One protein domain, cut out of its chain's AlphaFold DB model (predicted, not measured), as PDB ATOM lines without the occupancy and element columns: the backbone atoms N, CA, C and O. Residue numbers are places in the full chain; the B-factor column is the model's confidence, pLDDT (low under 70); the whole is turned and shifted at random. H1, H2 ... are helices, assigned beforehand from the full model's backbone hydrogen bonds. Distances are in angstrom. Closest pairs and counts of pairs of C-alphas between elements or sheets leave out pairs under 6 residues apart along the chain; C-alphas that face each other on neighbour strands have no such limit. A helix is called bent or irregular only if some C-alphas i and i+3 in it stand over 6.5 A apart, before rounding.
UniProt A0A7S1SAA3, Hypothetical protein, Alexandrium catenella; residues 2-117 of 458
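AT A GLANCE: This is residues 2 to 117 of the 458 residues of the protein "Hypothetical protein" of Alexandrium catenella (UniProt A0A7S1SAA3). A rod is built on one long helix, H6; H5 folds back beside its first part as a helical hairpin, and near its other end H1 to H4 make a small head, with H1 and H2 packed on H6 and H3 and H4 farther out. The 116 printed residues hold six named helices, H1 to H6 in order, and no named strand: all helix, mostly crossed. The whole is loose, with a radius of gyration of the C-alphas of 17.6 A and spans of 61 by 27 by 21 A.

HOW THE PARTS SIT: H1, residues 3 to 13, touches the hub, H2, residues 19 to 27, the closest C-alphas being Leu 12 and Lys 21, 5.3 A. H3, residues 30 to 39, only just touches H2, and only at the corner, with 3 pairs of C-alphas within 8 A, the closest Leu 25 and Thr 33, 6.6 A. H4, residues 44 to 51, touches H2 about perpendicular, at 77 degrees; C-alphas 22 and 50 are closest, 5.1 A. H5, residues 54 to 68, touches residues 77 to 92 of H6, residues 75 to 115, opposite ways at a shallow tilt of 29 degrees; C-alphas 64 and 81 are closest, 4.9 A. H2 touches residues 92 to 103 of H6, C-alphas 20 and 102 being closest, 4.8 A. H1 touches residues 103 to 115 of H6, C-alphas 7 and 107 being closest, 6.2 A. H3 and H4 are apart from H6. Every O i to N i+4 pair is within hydrogen-bond range in H1, H2, H3 and H4; H5 has 9 of 11, H6 35 of 37.

IN THESE COORDINATES: H1 begins at C-alpha 3 (-115.192, -20.171, -26.690). H5 is 21.4 A long. H6 runs 56.2 A to C-alpha 115 (-118.069, -24.174, -22.029); it is irregular, with a kink of 71 degrees near residue 109 and C-alphas 109 and 112 8.4 A apart.

THE WHOLE: The C-alphas farthest apart, Thr 73 and Pro 117, are 61.5 A apart. The printed part has no cut and no long link. No printed residue is under 70 in pLDDT.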
ATOM      1  N   ARG A   2    -110.658 -21.408 -28.113       88.06
ATOM      2  CA  ARG A   2    -111.422 -20.345 -27.435       88.06
ATOM      3  C   ARG A   2    -112.930 -20.509 -27.658       88.06
ATOM      4  O   ARG A   2    -113.356 -20.962 -28.721       88.06
ATOM      5  N   MET A   3    -113.724 -20.097 -26.670       91.75
ATOM      6  CA  MET A   3    -115.192 -20.171 -26.690       91.75
ATOM      7  C   MET A   3    -115.798 -19.476 -27.921       91.75
ATOM      8  O   MET A   3    -116.688 -20.032 -28.558       91.75
ATOM      9  N   GLY A   4    -115.249 -18.323 -28.322       92.69
ATOM     10  CA  GLY A   4    -115.693 -17.598 -29.518       92.69
ATOM     11  C   GLY A   4    -115.595 -18.421 -30.807       92.69
ATOM     12  O   GLY A   4    -116.540 -18.446 -31.588       92.69
ATOM     13  N   ILE A   5    -114.507 -19.178 -31.000       93.62
ATOM     14  CA  ILE A   5    -114.327 -20.010 -32.204       93.62
ATOM     15  C   ILE A   5    -115.334 -21.166 -32.215       93.62
ATOM     16  O   ILE A   5    -115.904 -21.463 -33.260       93.62
ATOM     17  N   ARG A   6    -115.608 -21.785 -31.056       94.44
ATOM     18  CA  ARG A   6    -116.627 -22.848 -30.951       94.44
ATOM     19  C   ARG A   6    -118.029 -22.321 -31.235       94.44
ATOM     20  O   ARG A   6    -118.821 -23.000 -31.875       94.44
ATOM     21  N   CYS A   7    -118.322 -21.107 -30.776       96.38
ATOM     22  CA  CYS A   7    -119.581 -20.430 -31.054       96.38
ATOM     23  C   CYS A   7    -119.760 -20.206 -32.566       96.38
ATOM     24  O   CYS A   7    -120.764 -20.626 -33.140       96.38
ATOM     25  N   VAL A   8    -118.741 -19.652 -33.235       96.44
ATOM     26  CA  VAL A   8    -118.726 -19.485 -34.699       96.44
ATOM     27  C   VAL A   8    -118.895 -20.830 -35.407       96.44
ATOM     28  O   VAL A   8    -119.725 -20.949 -36.307       96.44
ATOM     29  N   GLU A   9    -118.149 -21.855 -34.993       96.12
ATOM     30  CA  GLU A   9    -118.264 -23.207 -35.539       96.12
ATOM     31  C   GLU A   9    -119.691 -23.748 -35.416       96.12
ATOM     32  O   GLU A   9    -120.230 -24.259 -36.398       96.12
ATOM     33  N   ASN A  10    -120.327 -23.592 -34.253       96.94
ATOM     34  CA  ASN A  10    -121.689 -24.062 -34.034       96.94
ATOM     35  C   ASN A  10    -122.680 -23.351 -34.973       96.94
ATOM     36  O   ASN A  10    -123.483 -24.005 -35.641       96.94
ATOM     37  N   ILE A  11    -122.572 -22.025 -35.129       97.38
ATOM     38  CA  ILE A  11    -123.414 -21.252 -36.062       97.38
ATOM     39  C   ILE A  11    -123.198 -21.707 -37.511       97.38
ATOM     40  O   ILE A  11    -124.165 -21.878 -38.260       97.38
ATOM     41  N   LEU A  12    -121.941 -21.910 -37.913       97.19
ATOM     42  CA  LEU A  12    -121.579 -22.304 -39.274       97.19
ATOM     43  C   LEU A  12    -121.954 -23.761 -39.594       97.19
ATOM     44  O   LEU A  12    -122.259 -24.068 -40.746       97.19
ATOM     45  N   ARG A  13    -121.981 -24.661 -38.605       97.00
ATOM     46  CA  ARG A  13    -122.389 -26.065 -38.792       97.00
ATOM     47  C   ARG A  13    -123.900 -26.264 -38.869       97.00
ATOM     48  O   ARG A  13    -124.333 -27.302 -39.374       97.00
ATOM     49  N   LYS A  14    -124.712 -25.306 -38.407       96.62
ATOM     50  CA  LYS A  14    -126.180 -25.415 -38.484       96.62
ATOM     51  C   LYS A  14    -126.623 -25.639 -39.934       96.62
ATOM     52  O   LYS A  14    -126.185 -24.894 -40.813       96.62
ATOM     53  N   PRO A  15    -127.475 -26.638 -40.217       95.44
ATOM     54  CA  PRO A  15    -127.904 -26.921 -41.580       95.44
ATOM     55  C   PRO A  15    -128.706 -25.747 -42.155       95.44
ATOM     56  O   PRO A  15    -129.540 -25.149 -41.472       95.44
ATOM     57  N   GLY A  16    -128.468 -25.431 -43.429       94.06
ATOM     58  CA  GLY A  16    -129.176 -24.365 -44.133       94.06
ATOM     59  C   GLY A  16    -128.647 -22.955 -43.851       94.06
ATOM     60  O   GLY A  16    -127.458 -22.743 -43.613       94.06
ATOM     61  N   TRP A  17    -129.558 -21.985 -43.935       93.88
ATOM     62  CA  TRP A  17    -129.284 -20.566 -44.183       93.88
ATOM     63  C   TRP A  17    -129.696 -19.696 -42.998       93.88
ATOM     64  O   TRP A  17    -130.623 -18.892 -43.094       93.88
ATOM     65  N   SER A  18    -129.058 -19.895 -41.845       96.25
ATOM     66  CA  SER A  18    -129.339 -19.054 -40.681       96.25
ATOM     67  C   SER A  18    -128.826 -17.628 -40.910       96.25
ATOM     68  O   SER A  18    -127.795 -17.418 -41.555       96.25
ATOM     69  N   VAL A  19    -129.526 -16.637 -40.346       95.88
ATOM     70  CA  VAL A  19    -129.092 -15.228 -40.390       95.88
ATOM     71  C   VAL A  19    -127.683 -15.084 -39.813       95.88
ATOM     72  O   VAL A  19    -126.868 -14.373 -40.384       95.88
ATOM     73  N   GLY A  20    -127.367 -15.824 -38.744       95.94
ATOM     74  CA  GLY A  20    -126.028 -15.845 -38.158       95.94
ATOM     75  C   GLY A  20    -124.953 -16.377 -39.106       95.94
ATOM     76  O   GLY A  20    -123.894 -15.768 -39.213       95.94
ATOM     77  N   LYS A  21    -125.231 -17.455 -39.853       96.69
ATOM     78  CA  LYS A  21    -124.289 -17.995 -40.846       96.69
ATOM     79  C   LYS A  21    -124.012 -16.969 -41.946       96.69
ATOM     80  O   LYS A  21    -122.854 -16.701 -42.244       96.69
ATOM     81  N   VAL A  22    -125.056 -16.358 -42.507       96.50
ATOM     82  CA  VAL A  22    -124.916 -15.318 -43.544       96.50
ATOM     83  C   VAL A  22    -124.173 -14.094 -43.002       96.50
ATOM     84  O   VAL A  22    -123.283 -13.574 -43.670       96.50
ATOM     85  N   ALA A  23    -124.493 -13.660 -41.781       96.00
ATOM     86  CA  ALA A  23    -123.831 -12.533 -41.139       96.00
ATOM     87  C   ALA A  23    -122.336 -12.797 -40.940       96.00
ATOM     88  O   ALA A  23    -121.532 -11.944 -41.287       96.00
ATOM     89  N   ILE A  24    -121.946 -13.978 -40.449       96.50
ATOM     90  CA  ILE A  24    -120.535 -14.345 -40.263       96.50
ATOM     91  C   ILE A  24    -119.806 -14.437 -41.608       96.50
ATOM     92  O   ILE A  24    -118.695 -13.927 -41.728       96.50
ATOM     93  N   LEU A  25    -120.429 -15.037 -42.628       96.31
ATOM     94  CA  LEU A  25    -119.836 -15.156 -43.965       96.31
ATOM     95  C   LEU A  25    -119.651 -13.797 -44.658       96.31
ATOM     96  O   LEU A  25    -118.672 -13.620 -45.374       96.31
ATOM     97  N   CYS A  26    -120.562 -12.841 -44.453       95.31
ATOM     98  CA  CYS A  26    -120.487 -11.519 -45.090       95.31
ATOM     99  C   CYS A  26    -119.755 -10.456 -44.253       95.31
ATOM    100  O   CYS A  26    -119.176  -9.532 -44.813       95.31
ATOM    101  N   GLY A  27    -119.855 -10.527 -42.926       92.69
ATOM    102  CA  GLY A  27    -119.375  -9.506 -41.992       92.69
ATOM    103  C   GLY A  27    -118.155  -9.921 -41.171       92.69
ATOM    104  O   GLY A  27    -117.555  -9.072 -40.516       92.69
ATOM    105  N   GLY A  28    -117.787 -11.204 -41.179       92.50
ATOM    106  CA  GLY A  28    -116.548 -11.679 -40.569       92.50
ATOM    107  C   GLY A  28    -115.317 -11.305 -41.405       92.50
ATOM    108  O   GLY A  28    -115.439 -10.995 -42.592       92.50
ATOM    109  N   PRO A  29    -114.109 -11.346 -40.823       90.12
ATOM    110  CA  PRO A  29    -112.882 -11.113 -41.575       90.12
ATOM    111  C   PRO A  29    -112.719 -12.208 -42.645       90.12
ATOM    112  O   PRO A  29    -112.663 -13.395 -42.319       90.12
ATOM    113  N   ASP A  30    -112.652 -11.802 -43.917       85.44
ATOM    114  CA  ASP A  30    -112.709 -12.690 -45.093       85.44
ATOM    115  C   ASP A  30    -111.754 -13.891 -44.985       85.44
ATOM    116  O   ASP A  30    -112.161 -15.050 -45.105       85.44
ATOM    117  N   TRP A  31    -110.485 -13.631 -44.649       87.00
ATOM    118  CA  TRP A  31    -109.472 -14.682 -44.571       87.00
ATOM    119  C   TRP A  31    -109.720 -15.699 -43.435       87.00
ATOM    120  O   TRP A  31    -109.862 -16.884 -43.748       87.00
ATOM    121  N   PRO A  32    -109.834 -15.313 -42.145       91.38
ATOM    122  CA  PRO A  32    -110.147 -16.264 -41.077       91.38
ATOM    123  C   PRO A  32    -111.466 -17.017 -41.281       91.38
ATOM    124  O   PRO A  32    -111.512 -18.218 -41.013       91.38
ATOM    125  N   THR A  33    -112.519 -16.361 -41.784       93.38
ATOM    126  CA  THR A  33    -113.823 -17.004 -42.010       93.38
ATOM    127  C   THR A  33    -113.748 -18.053 -43.118       93.38
ATOM    128  O   THR A  33    -114.230 -19.172 -42.936       93.38
ATOM    129  N   SER A  34    -113.095 -17.737 -44.238       93.06
ATOM    130  CA  SER A  34    -112.918 -18.673 -45.354       93.06
ATOM    131  C   SER A  34    -112.023 -19.861 -44.980       93.06
ATOM    132  O   SER A  34    -112.333 -21.008 -45.313       93.06
ATOM    133  N   VAL A  35    -110.943 -19.619 -44.224       95.31
ATOM    134  CA  VAL A  35    -110.079 -20.687 -43.692       95.31
ATOM    135  C   VAL A  35    -110.859 -21.587 -42.735       95.31
ATOM    136  O   VAL A  35    -110.809 -22.811 -42.869       95.31
ATOM    137  N   LEU A  36    -111.618 -21.000 -41.806       94.06
ATOM    138  CA  LEU A  36    -112.436 -21.752 -40.860       94.06
ATOM    139  C   LEU A  36    -113.498 -22.589 -41.585       94.06
ATOM    140  O   LEU A  36    -113.637 -23.772 -41.289       94.06
ATOM    141  N   ALA A  37    -114.185 -22.030 -42.584       95.75
ATOM    142  CA  ALA A  37    -115.143 -22.771 -43.405       95.75
ATOM    143  C   ALA A  37    -114.505 -23.995 -44.090       95.75
ATOM    144  O   ALA A  37    -115.100 -25.077 -44.115       95.75
ATOM    145  N   GLY A  38    -113.270 -23.850 -44.583       96.50
ATOM    146  CA  GLY A  38    -112.484 -24.948 -45.148       96.50
ATOM    147  C   GLY A  38    -112.122 -26.025 -44.120       96.50
ATOM    148  O   GLY A  38    -112.303 -27.214 -44.390       96.50
ATOM    149  N   ILE A  39    -111.666 -25.626 -42.927       95.75
ATOM    150  CA  ILE A  39    -111.324 -26.543 -41.822       95.75
ATOM    151  C   ILE A  39    -112.557 -27.329 -41.362       95.75
ATOM    152  O   ILE A  39    -112.490 -28.547 -41.192       95.75
ATOM    153  N   LEU A  40    -113.699 -26.651 -41.230       96.12
ATOM    154  CA  LEU A  40    -114.976 -27.254 -40.845       96.12
ATOM    155  C   LEU A  40    -115.596 -28.117 -41.954       96.12
ATOM    156  O   LEU A  40    -116.583 -28.813 -41.700       96.12
ATOM    157  N   ARG A  41    -115.006 -28.106 -43.160       97.12
ATOM    158  CA  ARG A  41    -115.478 -28.813 -44.360       97.12
ATOM    159  C   ARG A  41    -116.930 -28.471 -44.697       97.12
ATOM    160  O   ARG A  41    -117.725 -29.358 -45.011       97.12
ATOM    161  N   LEU A  42    -117.272 -27.187 -44.608       97.00
ATOM    162  CA  LEU A  42    -118.600 -26.706 -44.985       97.00
ATOM    163  C   LEU A  42    -118.844 -26.925 -46.483       97.00
ATOM    164  O   LEU A  42    -117.916 -26.994 -47.292       97.00
ATOM    165  N   SER A  43    -120.116 -27.042 -46.862       96.62
ATOM    166  CA  SER A  43    -120.495 -27.142 -48.271       96.62
ATOM    167  C   SER A  43    -120.122 -25.853 -48.997       96.62
ATOM    168  O   SER A  43    -120.627 -24.785 -48.656       96.62
ATOM    169  N   LEU A  44    -119.302 -25.959 -50.047       96.56
ATOM    170  CA  LEU A  44    -118.915 -24.810 -50.872       96.56
ATOM    171  C   LEU A  44    -120.142 -24.054 -51.399       96.56
ATOM    172  O   LEU A  44    -120.147 -22.833 -51.420       96.56
ATOM    173  N   VAL A  45    -121.215 -24.769 -51.758       96.69
ATOM    174  CA  VAL A  45    -122.453 -24.144 -52.249       96.69
ATOM    175  C   VAL A  45    -123.130 -23.309 -51.158       96.69
ATOM    176  O   VAL A  45    -123.650 -22.240 -51.461       96.69
ATOM    177  N   GLU A  46    -123.107 -23.758 -49.899       95.75
ATOM    178  CA  GLU A  46    -123.628 -22.968 -48.773       95.75
ATOM    179  C   GLU A  46    -122.759 -21.748 -48.465       95.75
ATOM    180  O   GLU A  46    -123.276 -20.704 -48.083       95.75
ATOM    181  N   CYS A  47    -121.446 -21.852 -48.657       96.19
ATOM    182  CA  CYS A  47    -120.555 -20.711 -48.492       96.19
ATOM    183  C   CYS A  47    -120.767 -19.669 -49.601       96.19
ATOM    184  O   CYS A  47    -120.999 -18.508 -49.291       96.19
ATOM    185  N   GLU A  48    -120.775 -20.080 -50.872       95.88
ATOM    186  CA  GLU A  48    -120.915 -19.187 -52.038       95.88
ATOM    187  C   GLU A  48    -122.275 -18.490 -52.095       95.88
ATOM    188  O   GLU A  48    -122.375 -17.287 -52.322       95.88
ATOM    189  N   LEU A  49    -123.360 -19.232 -51.858       96.44
ATOM    190  CA  LEU A  49    -124.677 -18.607 -51.771       96.44
ATOM    191  C   LEU A  49    -124.765 -17.727 -50.490       96.44
ATOM    192  O   LEU A  49    -125.515 -16.753 -50.469       96.44
ATOM    193  N   GLY A  50    -123.986 -18.048 -49.439       95.25
ATOM    194  CA  GLY A  50    -123.920 -17.387 -48.118       95.25
ATOM    195  C   GLY A  50    -123.308 -16.014 -48.180       95.25
ATOM    196  O   GLY A  50    -123.731 -15.107 -47.465       95.25
ATOM    197  N   THR A  51    -122.352 -15.868 -49.084       95.75
ATOM    198  CA  THR A  51    -121.669 -14.623 -49.371       95.75
ATOM    199  C   THR A  51    -122.406 -13.783 -50.410       95.75
ATOM    200  O   THR A  51    -122.075 -12.616 -50.533       95.75
ATOM    201  N   LEU A  52    -123.444 -14.266 -51.110       96.12
ATOM    202  CA  LEU A  52    -124.154 -13.457 -52.122       96.12
ATOM    203  C   LEU A  52    -124.620 -12.065 -51.648       96.12
ATOM    204  O   LEU A  52    -124.492 -11.114 -52.428       96.12
ATOM    205  N   PRO A  53    -125.124 -11.877 -50.409       94.94
ATOM    206  CA  PRO A  53    -125.481 -10.547 -49.915       94.94
ATOM    207  C   PRO A  53    -124.313  -9.544 -49.909       94.94
ATOM    208  O   PRO A  53    -124.562  -8.339 -49.955       94.94
ATOM    209  N   ILE A  54    -123.055 -10.012 -49.954       94.12
ATOM    210  CA  ILE A  54    -121.847  -9.179 -50.047       94.12
ATOM    211  C   ILE A  54    -121.866  -8.222 -51.232       94.12
ATOM    212  O   ILE A  54    -121.307  -7.135 -51.145       94.12
ATOM    213  N   VAL A  55    -122.557  -8.562 -52.323       94.31
ATOM    214  CA  VAL A  55    -122.679  -7.670 -53.483       94.31
ATOM    215  C   VAL A  55    -123.369  -6.365 -53.087       94.31
ATOM    216  O   VAL A  55    -122.918  -5.287 -53.477       94.31
ATOM    217  N   GLY A  56    -124.412  -6.437 -52.255       91.88
ATOM    218  CA  GLY A  56    -125.095  -5.254 -51.729       91.88
ATOM    219  C   GLY A  56    -124.205  -4.419 -50.806       91.88
ATOM    220  O   GLY A  56    -124.382  -3.208 -50.719       91.88
ATOM    221  N   PHE A  57    -123.220  -5.054 -50.170       90.12
ATOM    222  CA  PHE A  57    -122.306  -4.422 -49.222       90.12
ATOM    223  C   PHE A  57    -121.080  -3.792 -49.892       90.12
ATOM    224  O   PHE A  57    -120.696  -2.672 -49.561       90.12
ATOM    225  N   ILE A  58    -120.508  -4.459 -50.894       93.69
ATOM    226  CA  ILE A  58    -119.351  -3.966 -51.651       93.69
ATOM    227  C   ILE A  58    -119.760  -2.868 -52.635       93.69
ATOM    228  O   ILE A  58    -118.968  -1.965 -52.895       93.69
ATOM    229  N   THR A  59    -120.990  -2.895 -53.163       95.44
ATOM    230  CA  THR A  59    -121.429  -1.926 -54.182       95.44
ATOM    231  C   THR A  59    -121.305  -0.466 -53.713       95.44
ATOM    232  O   THR A  59    -120.655   0.302 -54.421       95.44
ATOM    233  N   PRO A  60    -121.821  -0.043 -52.538       94.50
ATOM    234  CA  PRO A  60    -121.626   1.325 -52.045       94.50
ATOM    235  C   PRO A  60    -120.152   1.696 -51.848       94.50
ATOM    236  O   PRO A  60    -119.760   2.819 -52.157       94.50
ATOM    237  N   CYS A  61    -119.320   0.758 -51.391       93.00
ATOM    238  CA  CYS A  61    -117.885   0.977 -51.198       93.00
ATOM    239  C   CYS A  61    -117.156   1.189 -52.541       93.00
ATOM    240  O   CYS A  61    -116.445   2.178 -52.729       93.00
ATOM    241  N   ALA A  62    -117.412   0.327 -53.528       96.00
ATOM    242  CA  ALA A  62    -116.853   0.443 -54.873       96.00
ATOM    243  C   ALA A  62    -117.352   1.706 -55.604       96.00
ATOM    244  O   ALA A  62    -116.576   2.413 -56.257       96.00
ATOM    245  N   LEU A  63    -118.639   2.041 -55.451       95.50
ATOM    246  CA  LEU A  63    -119.205   3.281 -55.979       95.50
ATOM    247  C   LEU A  63    -118.575   4.502 -55.312       95.50
ATOM    248  O   LEU A  63    -118.213   5.436 -56.015       95.50
ATOM    249  N   THR A  64    -118.361   4.477 -53.996       94.69
ATOM    250  CA  THR A  64    -117.653   5.550 -53.284       94.69
ATOM    251  C   THR A  64    -116.299   5.820 -53.935       94.69
ATOM    252  O   THR A  64    -116.063   6.938 -54.386       94.69
ATOM    253  N   GLY A  65    -115.452   4.796 -54.088       91.88
ATOM    254  CA  GLY A  65    -114.136   4.947 -54.719       91.88
ATOM    255  C   GLY A  65    -114.206   5.513 -56.143       91.88
ATOM    256  O   GLY A  65    -113.509   6.475 -56.465       91.88
ATOM    257  N   SER A  66    -115.092   4.978 -56.985       94.25
ATOM    258  CA  SER A  66    -115.227   5.446 -58.375       94.25
ATOM    259  C   SER A  66    -115.783   6.874 -58.498       94.25
ATOM    260  O   SER A  66    -115.342   7.628 -59.365       94.25
ATOM    261  N   LEU A  67    -116.703   7.282 -57.617       94.38
ATOM    262  CA  LEU A  67    -117.242   8.646 -57.568       94.38
ATOM    263  C   LEU A  67    -116.208   9.640 -57.021       94.38
ATOM    264  O   LEU A  67    -116.131  10.768 -57.511       94.38
ATOM    265  N   TYR A  68    -115.368   9.218 -56.069       90.75
ATOM    266  CA  TYR A  68    -114.249  10.023 -55.571       90.75
ATOM    267  C   TYR A  68    -113.241  10.363 -56.677       90.75
ATOM    268  O   TYR A  68    -112.755  11.491 -56.713       90.75
ATOM    269  N   LEU A  69    -112.995   9.456 -57.629       91.31
ATOM    270  CA  LEU A  69    -112.144   9.735 -58.797       91.31
ATOM    271  C   LEU A  69    -112.727  10.802 -59.740       91.31
ATOM    272  O   LEU A  69    -111.997  11.393 -60.530       91.31
ATOM    273  N   LYS A  70    -114.040  11.060 -59.682       91.75
ATOM    274  CA  LYS A  70    -114.711  12.107 -60.474       91.75
ATOM    275  C   LYS A  70    -114.850  13.435 -59.730       91.75
ATOM    276  O   LYS A  70    -115.403  14.393 -60.289       91.75
ATOM    277  N   ARG A  71    -114.344  13.520 -58.496       86.81
ATOM    278  CA  ARG A  71    -114.336  14.752 -57.706       86.81
ATOM    279  C   ARG A  71    -113.582  15.846 -58.472       86.81
ATOM    280  O   ARG A  71    -112.486  15.622 -58.962       86.81
ATOM    281  N   GLY A  72    -114.207  17.014 -58.623       85.56
ATOM    282  CA  GLY A  72    -113.659  18.146 -59.387       85.56
ATOM    283  C   GLY A  72    -114.242  18.328 -60.793       85.56
ATOM    284  O   GLY A  72    -114.145  19.420 -61.335       85.56
ATOM    285  N   THR A  73    -114.920  17.320 -61.360       93.38
ATOM    286  CA  THR A  73    -115.595  17.485 -62.667       93.38
ATOM    287  C   THR A  73    -116.973  18.138 -62.545       93.38
ATOM    288  O   THR A  73    -117.353  18.947 -63.385       93.38
ATOM    289  N   ALA A  74    -117.725  17.807 -61.493       94.88
ATOM    290  CA  ALA A  74    -119.005  18.424 -61.159       94.88
ATOM    291  C   ALA A  74    -119.308  18.250 -59.663       94.88
ATOM    292  O   ALA A  74    -118.893  17.265 -59.044       94.88
ATOM    293  N   GLU A  75    -120.068  19.183 -59.085       95.38
ATOM    294  CA  GLU A  75    -120.456  19.156 -57.666       95.38
ATOM    295  C   GLU A  75    -121.237  17.880 -57.303       95.38
ATOM    296  O   GLU A  75    -121.015  17.285 -56.246       95.38
ATOM    297  N   ILE A  76    -122.072  17.398 -58.233       96.50
ATOM    298  CA  ILE A  76    -122.903  16.202 -58.052       96.50
ATOM    299  C   ILE A  76    -122.084  14.950 -57.716       96.50
ATOM    300  O   ILE A  76    -122.509  14.149 -56.887       96.50
ATOM    301  N   TRP A  77    -120.884  14.793 -58.286       95.25
ATOM    302  CA  TRP A  77    -120.029  13.636 -58.010       95.25
ATOM    303  C   TRP A  77    -119.516  13.639 -56.572       95.25
ATOM    304  O   TRP A  77    -119.465  12.591 -55.937       95.25
ATOM    305  N   THR A  78    -119.212  14.822 -56.032       93.19
ATOM    306  CA  THR A  78    -118.782  14.979 -54.635       93.19
ATOM    307  C   THR A  78    -119.925  14.647 -53.677       93.19
ATOM    308  O   THR A  78    -119.729  13.922 -52.703       93.19
ATOM    309  N   GLN A  79    -121.134  15.132 -53.972       95.88
ATOM    310  CA  GLN A  79    -122.319  14.840 -53.163       95.88
ATOM    311  C   GLN A  79    -122.654  13.340 -53.184       95.88
ATOM    312  O   GLN A  79    -122.854  12.740 -52.127       95.88
ATOM    313  N   LEU A  80    -122.640  12.708 -54.364       96.38
ATOM    314  CA  LEU A  80    -122.876  11.269 -54.507       96.38
ATOM    315  C   LEU A  80    -121.805  10.433 -53.794       96.38
ATOM    316  O   LEU A  80    -122.154   9.465 -53.120       96.38
ATOM    317  N   ALA A  81    -120.527  10.809 -53.893       94.75
ATOM    318  CA  ALA A  81    -119.440  10.124 -53.193       94.75
ATOM    319  C   ALA A  81    -119.641  10.151 -51.669       94.75
ATOM    320  O   ALA A  81    -119.513   9.121 -51.008       94.75
ATOM    321  N   ASN A  82    -120.029  11.302 -51.112       94.12
ATOM    322  CA  ASN A  82    -120.314  11.436 -49.683       94.12
ATOM    323  C   ASN A  82    -121.517  10.582 -49.252       94.12
ATOM    324  O   ASN A  82    -121.437   9.889 -48.240       94.12
ATOM    325  N   ILE A  83    -122.607  10.576 -50.030       96.25
ATOM    326  CA  ILE A  83    -123.789   9.741 -49.748       96.25
ATOM    327  C   ILE A  83    -123.415   8.254 -49.758       96.25
ATOM    328  O   ILE A  83    -123.779   7.527 -48.834       96.25
ATOM    329  N   MET A  84    -122.662   7.802 -50.766       96.06
ATOM    330  CA  MET A  84    -122.218   6.407 -50.860       96.06
ATOM    331  C   MET A  84    -121.265   6.031 -49.725       96.06
ATOM    332  O   MET A  84    -121.363   4.921 -49.208       96.06
ATOM    333  N   THR A  85    -120.421   6.966 -49.277       95.06
ATOM    334  CA  THR A  85    -119.537   6.761 -48.119       95.06
ATOM    335  C   THR A  85    -120.358   6.511 -46.860       95.06
ATOM    336  O   THR A  85    -120.157   5.508 -46.181       95.06
ATOM    337  N   VAL A  86    -121.326   7.387 -46.566       96.06
ATOM    338  CA  VAL A  86    -122.208   7.242 -45.396       96.06
ATOM    339  C   VAL A  86    -122.985   5.930 -45.470       96.06
ATOM    340  O   VAL A  86    -123.044   5.198 -44.483       96.06
ATOM    341  N   LEU A  87    -123.531   5.598 -46.643       95.38
ATOM    342  CA  LEU A  87    -124.239   4.340 -46.856       95.38
ATOM    343  C   LEU A  87    -123.326   3.130 -46.612       95.38
ATOM    344  O   LEU A  87    -123.725   2.210 -45.905       95.38
ATOM    345  N   SER A  88    -122.099   3.151 -47.138       94.50
ATOM    346  CA  SER A  88    -121.098   2.099 -46.936       94.50
ATOM    347  C   SER A  88    -120.765   1.910 -45.455       94.50
ATOM    348  O   SER A  88    -120.690   0.776 -44.981       94.50
ATOM    349  N   THR A  89    -120.613   3.001 -44.701       94.19
ATOM    350  CA  THR A  89    -120.355   2.949 -43.256       94.19
ATOM    351  C   THR A  89    -121.535   2.354 -42.493       94.19
ATOM    352  O   THR A  89    -121.338   1.458 -41.676       94.19
ATOM    353  N   LEU A  90    -122.766   2.795 -42.778       95.50
ATOM    354  CA  LEU A  90    -123.975   2.268 -42.130       95.50
ATOM    355  C   LEU A  90    -124.165   0.773 -42.396       95.50
ATOM    356  O   LEU A  90    -124.530   0.009 -41.504       95.50
ATOM    357  N   VAL A  91    -123.899   0.363 -43.630       93.06
ATOM    358  CA  VAL A  91    -123.943  -1.030 -44.058       93.06
ATOM    359  C   VAL A  91    -122.870  -1.872 -43.360       93.06
ATOM    360  O   VAL A  91    -123.162  -2.958 -42.869       93.06
ATOM    361  N   SER A  92    -121.640  -1.368 -43.271       91.94
ATOM    362  CA  SER A  92    -120.549  -2.076 -42.590       91.94
ATOM    363  C   SER A  92    -120.833  -2.217 -41.091       91.94
ATOM    364  O   SER A  92    -120.623  -3.279 -40.511       91.94
ATOM    365  N   LEU A  93    -121.380  -1.169 -40.467       94.31
ATOM    366  CA  LEU A  93    -121.772  -1.199 -39.061       94.31
ATOM    367  C   LEU A  93    -122.906  -2.198 -38.810       94.31
ATOM    368  O   LEU A  93    -122.849  -2.959 -37.846       94.31
ATOM    369  N   SER A  94    -123.922  -2.234 -39.677       93.69
ATOM    370  CA  SER A  94    -125.044  -3.165 -39.512       93.69
ATOM    371  C   SER A  94    -124.606  -4.627 -39.637       93.69
ATOM    372  O   SER A  94    -125.103  -5.471 -38.891       93.69
ATOM    373  N   LEU A  95    -123.629  -4.923 -40.500       92.00
ATOM    374  CA  LEU A  95    -123.001  -6.242 -40.591       92.00
ATOM    375  C   LEU A  95    -122.323  -6.652 -39.284       92.00
ATOM    376  O   LEU A  95    -122.628  -7.721 -38.757       92.00
ATOM    377  N   VAL A  96    -121.456  -5.795 -38.737       93.44
ATOM    378  CA  VAL A  96    -120.749  -6.069 -37.475       93.44
ATOM    379  C   VAL A  96    -121.743  -6.284 -36.333       93.44
ATOM    380  O   VAL A  96    -121.626  -7.256 -35.589       93.44
ATOM    381  N   VAL A  97    -122.773  -5.437 -36.238       95.75
ATOM    382  CA  VAL A  97    -123.838  -5.580 -35.233       95.75
ATOM    383  C   VAL A  97    -124.592  -6.901 -35.404       95.75
ATOM    384  O   VAL A  97    -124.872  -7.573 -34.415       95.75
ATOM    385  N   THR A  98    -124.891  -7.313 -36.639       95.31
ATOM    386  CA  THR A  98    -125.601  -8.575 -36.902       95.31
ATOM    387  C   THR A  98    -124.741  -9.791 -36.545       95.31
ATOM    388  O   THR A  98    -125.263 -10.758 -35.990       95.31
ATOM    389  N   VAL A  99    -123.430  -9.743 -36.810       95.81
ATOM    390  CA  VAL A  99    -122.475 -10.785 -36.393       95.81
ATOM    391  C   VAL A  99    -122.411 -10.878 -34.872       95.81
ATOM    392  O   VAL A  99    -122.590 -11.966 -34.327       95.81
ATOM    393  N   ALA A 100    -122.210  -9.750 -34.188       96.12
ATOM    394  CA  ALA A 100    -122.143  -9.705 -32.730       96.12
ATOM    395  C   ALA A 100    -123.445 -10.215 -32.092       96.12
ATOM    396  O   ALA A 100    -123.407 -11.042 -31.184       96.12
ATOM    397  N   TRP A 101    -124.598  -9.796 -32.620       97.19
ATOM    398  CA  TRP A 101    -125.905 -10.278 -32.182       97.19
ATOM    399  C   TRP A 101    -126.059 -11.791 -32.373       97.19
ATOM    400  O   TRP A 101    -126.465 -12.486 -31.445       97.19
ATOM    401  N   ALA A 102    -125.697 -12.323 -33.544       96.62
ATOM    402  CA  ALA A 102    -125.789 -13.754 -33.816       96.62
ATOM    403  C   ALA A 102    -124.877 -14.583 -32.898       96.62
ATOM    404  O   ALA A 102    -125.298 -15.631 -32.410       96.62
ATOM    405  N   LEU A 103    -123.659 -14.100 -32.637       96.25
ATOM    406  CA  LEU A 103    -122.723 -14.729 -31.704       96.25
ATOM    407  C   LEU A 103    -123.246 -14.706 -30.273       96.25
ATOM    408  O   LEU A 103    -123.172 -15.727 -29.598       96.25
ATOM    409  N   GLN A 104    -123.801 -13.580 -29.825       96.88
ATOM    410  CA  GLN A 104    -124.375 -13.469 -28.488       96.88
ATOM    411  C   GLN A 104    -125.573 -14.410 -28.325       96.88
ATOM    412  O   GLN A 104    -125.639 -15.149 -27.350       96.88
ATOM    413  N   CYS A 105    -126.488 -14.447 -29.299       96.81
ATOM    414  CA  CYS A 105    -127.633 -15.353 -29.257       96.81
ATOM    415  C   CYS A 105    -127.216 -16.826 -29.219       96.81
ATOM    416  O   CYS A 105    -127.839 -17.613 -28.508       96.81
ATOM    417  N   GLU A 106    -126.181 -17.213 -29.967       96.88
ATOM    418  CA  GLU A 106    -125.662 -18.580 -29.914       96.88
ATOM    419  C   GLU A 106    -124.967 -18.878 -28.588       96.88
ATOM    420  O   GLU A 106    -125.151 -19.956 -28.023       96.88
ATOM    421  N   LEU A 107    -124.180 -17.924 -28.093       96.31
ATOM    422  CA  LEU A 107    -123.484 -18.051 -26.827       96.31
ATOM    423  C   LEU A 107    -124.486 -18.244 -25.689       96.31
ATOM    424  O   LEU A 107    -124.321 -19.169 -24.906       96.31
ATOM    425  N   ASP A 108    -125.549 -17.443 -25.644       96.75
ATOM    426  CA  ASP A 108    -126.601 -17.552 -24.632       96.75
ATOM    427  C   ASP A 108    -127.383 -18.871 -24.753       96.75
ATOM    428  O   ASP A 108    -127.747 -19.472 -23.743       96.75
ATOM    429  N   ALA A 109    -127.629 -19.346 -25.980       96.94
ATOM    430  CA  ALA A 109    -128.372 -20.581 -26.225       96.94
ATOM    431  C   ALA A 109    -127.573 -21.846 -25.876       96.94
ATOM    432  O   ALA A 109    -128.143 -22.810 -25.367       96.94
ATOM    433  N   SER A 110    -126.268 -21.836 -26.145       95.94
ATOM    434  CA  SER A 110    -125.404 -23.020 -26.100       95.94
ATOM    435  C   SER A 110    -124.263 -22.874 -25.081       95.94
ATOM    436  O   SER A 110    -123.282 -23.607 -25.157       95.94
ATOM    437  N   CYS A 111    -124.359 -21.943 -24.120       95.06
ATOM    438  CA  CYS A 111    -123.279 -21.611 -23.175       95.06
ATOM    439  C   CYS A 111    -122.742 -22.842 -22.435       95.06
ATOM    440  O   CYS A 111    -121.531 -23.060 -22.370       95.06
ATOM    441  N   THR A 112    -123.639 -23.689 -21.923       93.75
ATOM    442  CA  THR A 112    -123.267 -24.904 -21.187       93.75
ATOM    443  C   THR A 112    -122.492 -25.882 -22.073       93.75
ATOM    444  O   THR A 112    -121.438 -26.363 -21.682       93.75
ATOM    445  N   GLU A 113    -122.941 -26.119 -23.305       93.75
ATOM    446  CA  GLU A 113    -122.258 -27.019 -24.246       93.75
ATOM    447  C   GLU A 113    -120.918 -26.435 -24.735       93.75
ATOM    448  O   GLU A 113    -119.901 -27.128 -24.821       93.75
ATOM    449  N   LEU A 114    -120.889 -25.131 -25.023       94.56
ATOM    450  CA  LEU A 114    -119.709 -24.416 -25.514       94.56
ATOM    451  C   LEU A 114    -118.631 -24.219 -24.439       94.56
ATOM    452  O   LEU A 114    -117.458 -24.049 -24.787       94.56
ATOM    453  N   SER A 115    -119.003 -24.246 -23.158       92.81
ATOM    454  CA  SER A 115    -118.069 -24.174 -22.029       92.81
ATOM    455  C   SER A 115    -117.516 -25.541 -21.627       92.81
ATOM    456  O   SER A 115    -116.408 -25.602 -21.094       92.81
ATOM    457  N   GLN A 116    -118.212 -26.638 -21.947       92.56
ATOM    458  CA  GLN A 116    -117.726 -27.987 -21.657       92.56
ATOM    459  C   GLN A 116    -116.440 -28.299 -22.440       92.56
ATOM    460  O   GLN A 116    -116.447 -28.230 -23.673       92.56
ATOM    461  N   PRO A 117    -115.329 -28.645 -21.773       92.69
ATOM    462  CA  PRO A 117    -114.109 -29.053 -22.460       92.69
ATOM    463  C   PRO A 117    -114.321 -30.364 -23.232       92.69
ATOM    464  O   PRO A 117    -114.951 -31.290 -22.731       92.69
TER     465      PRO A 117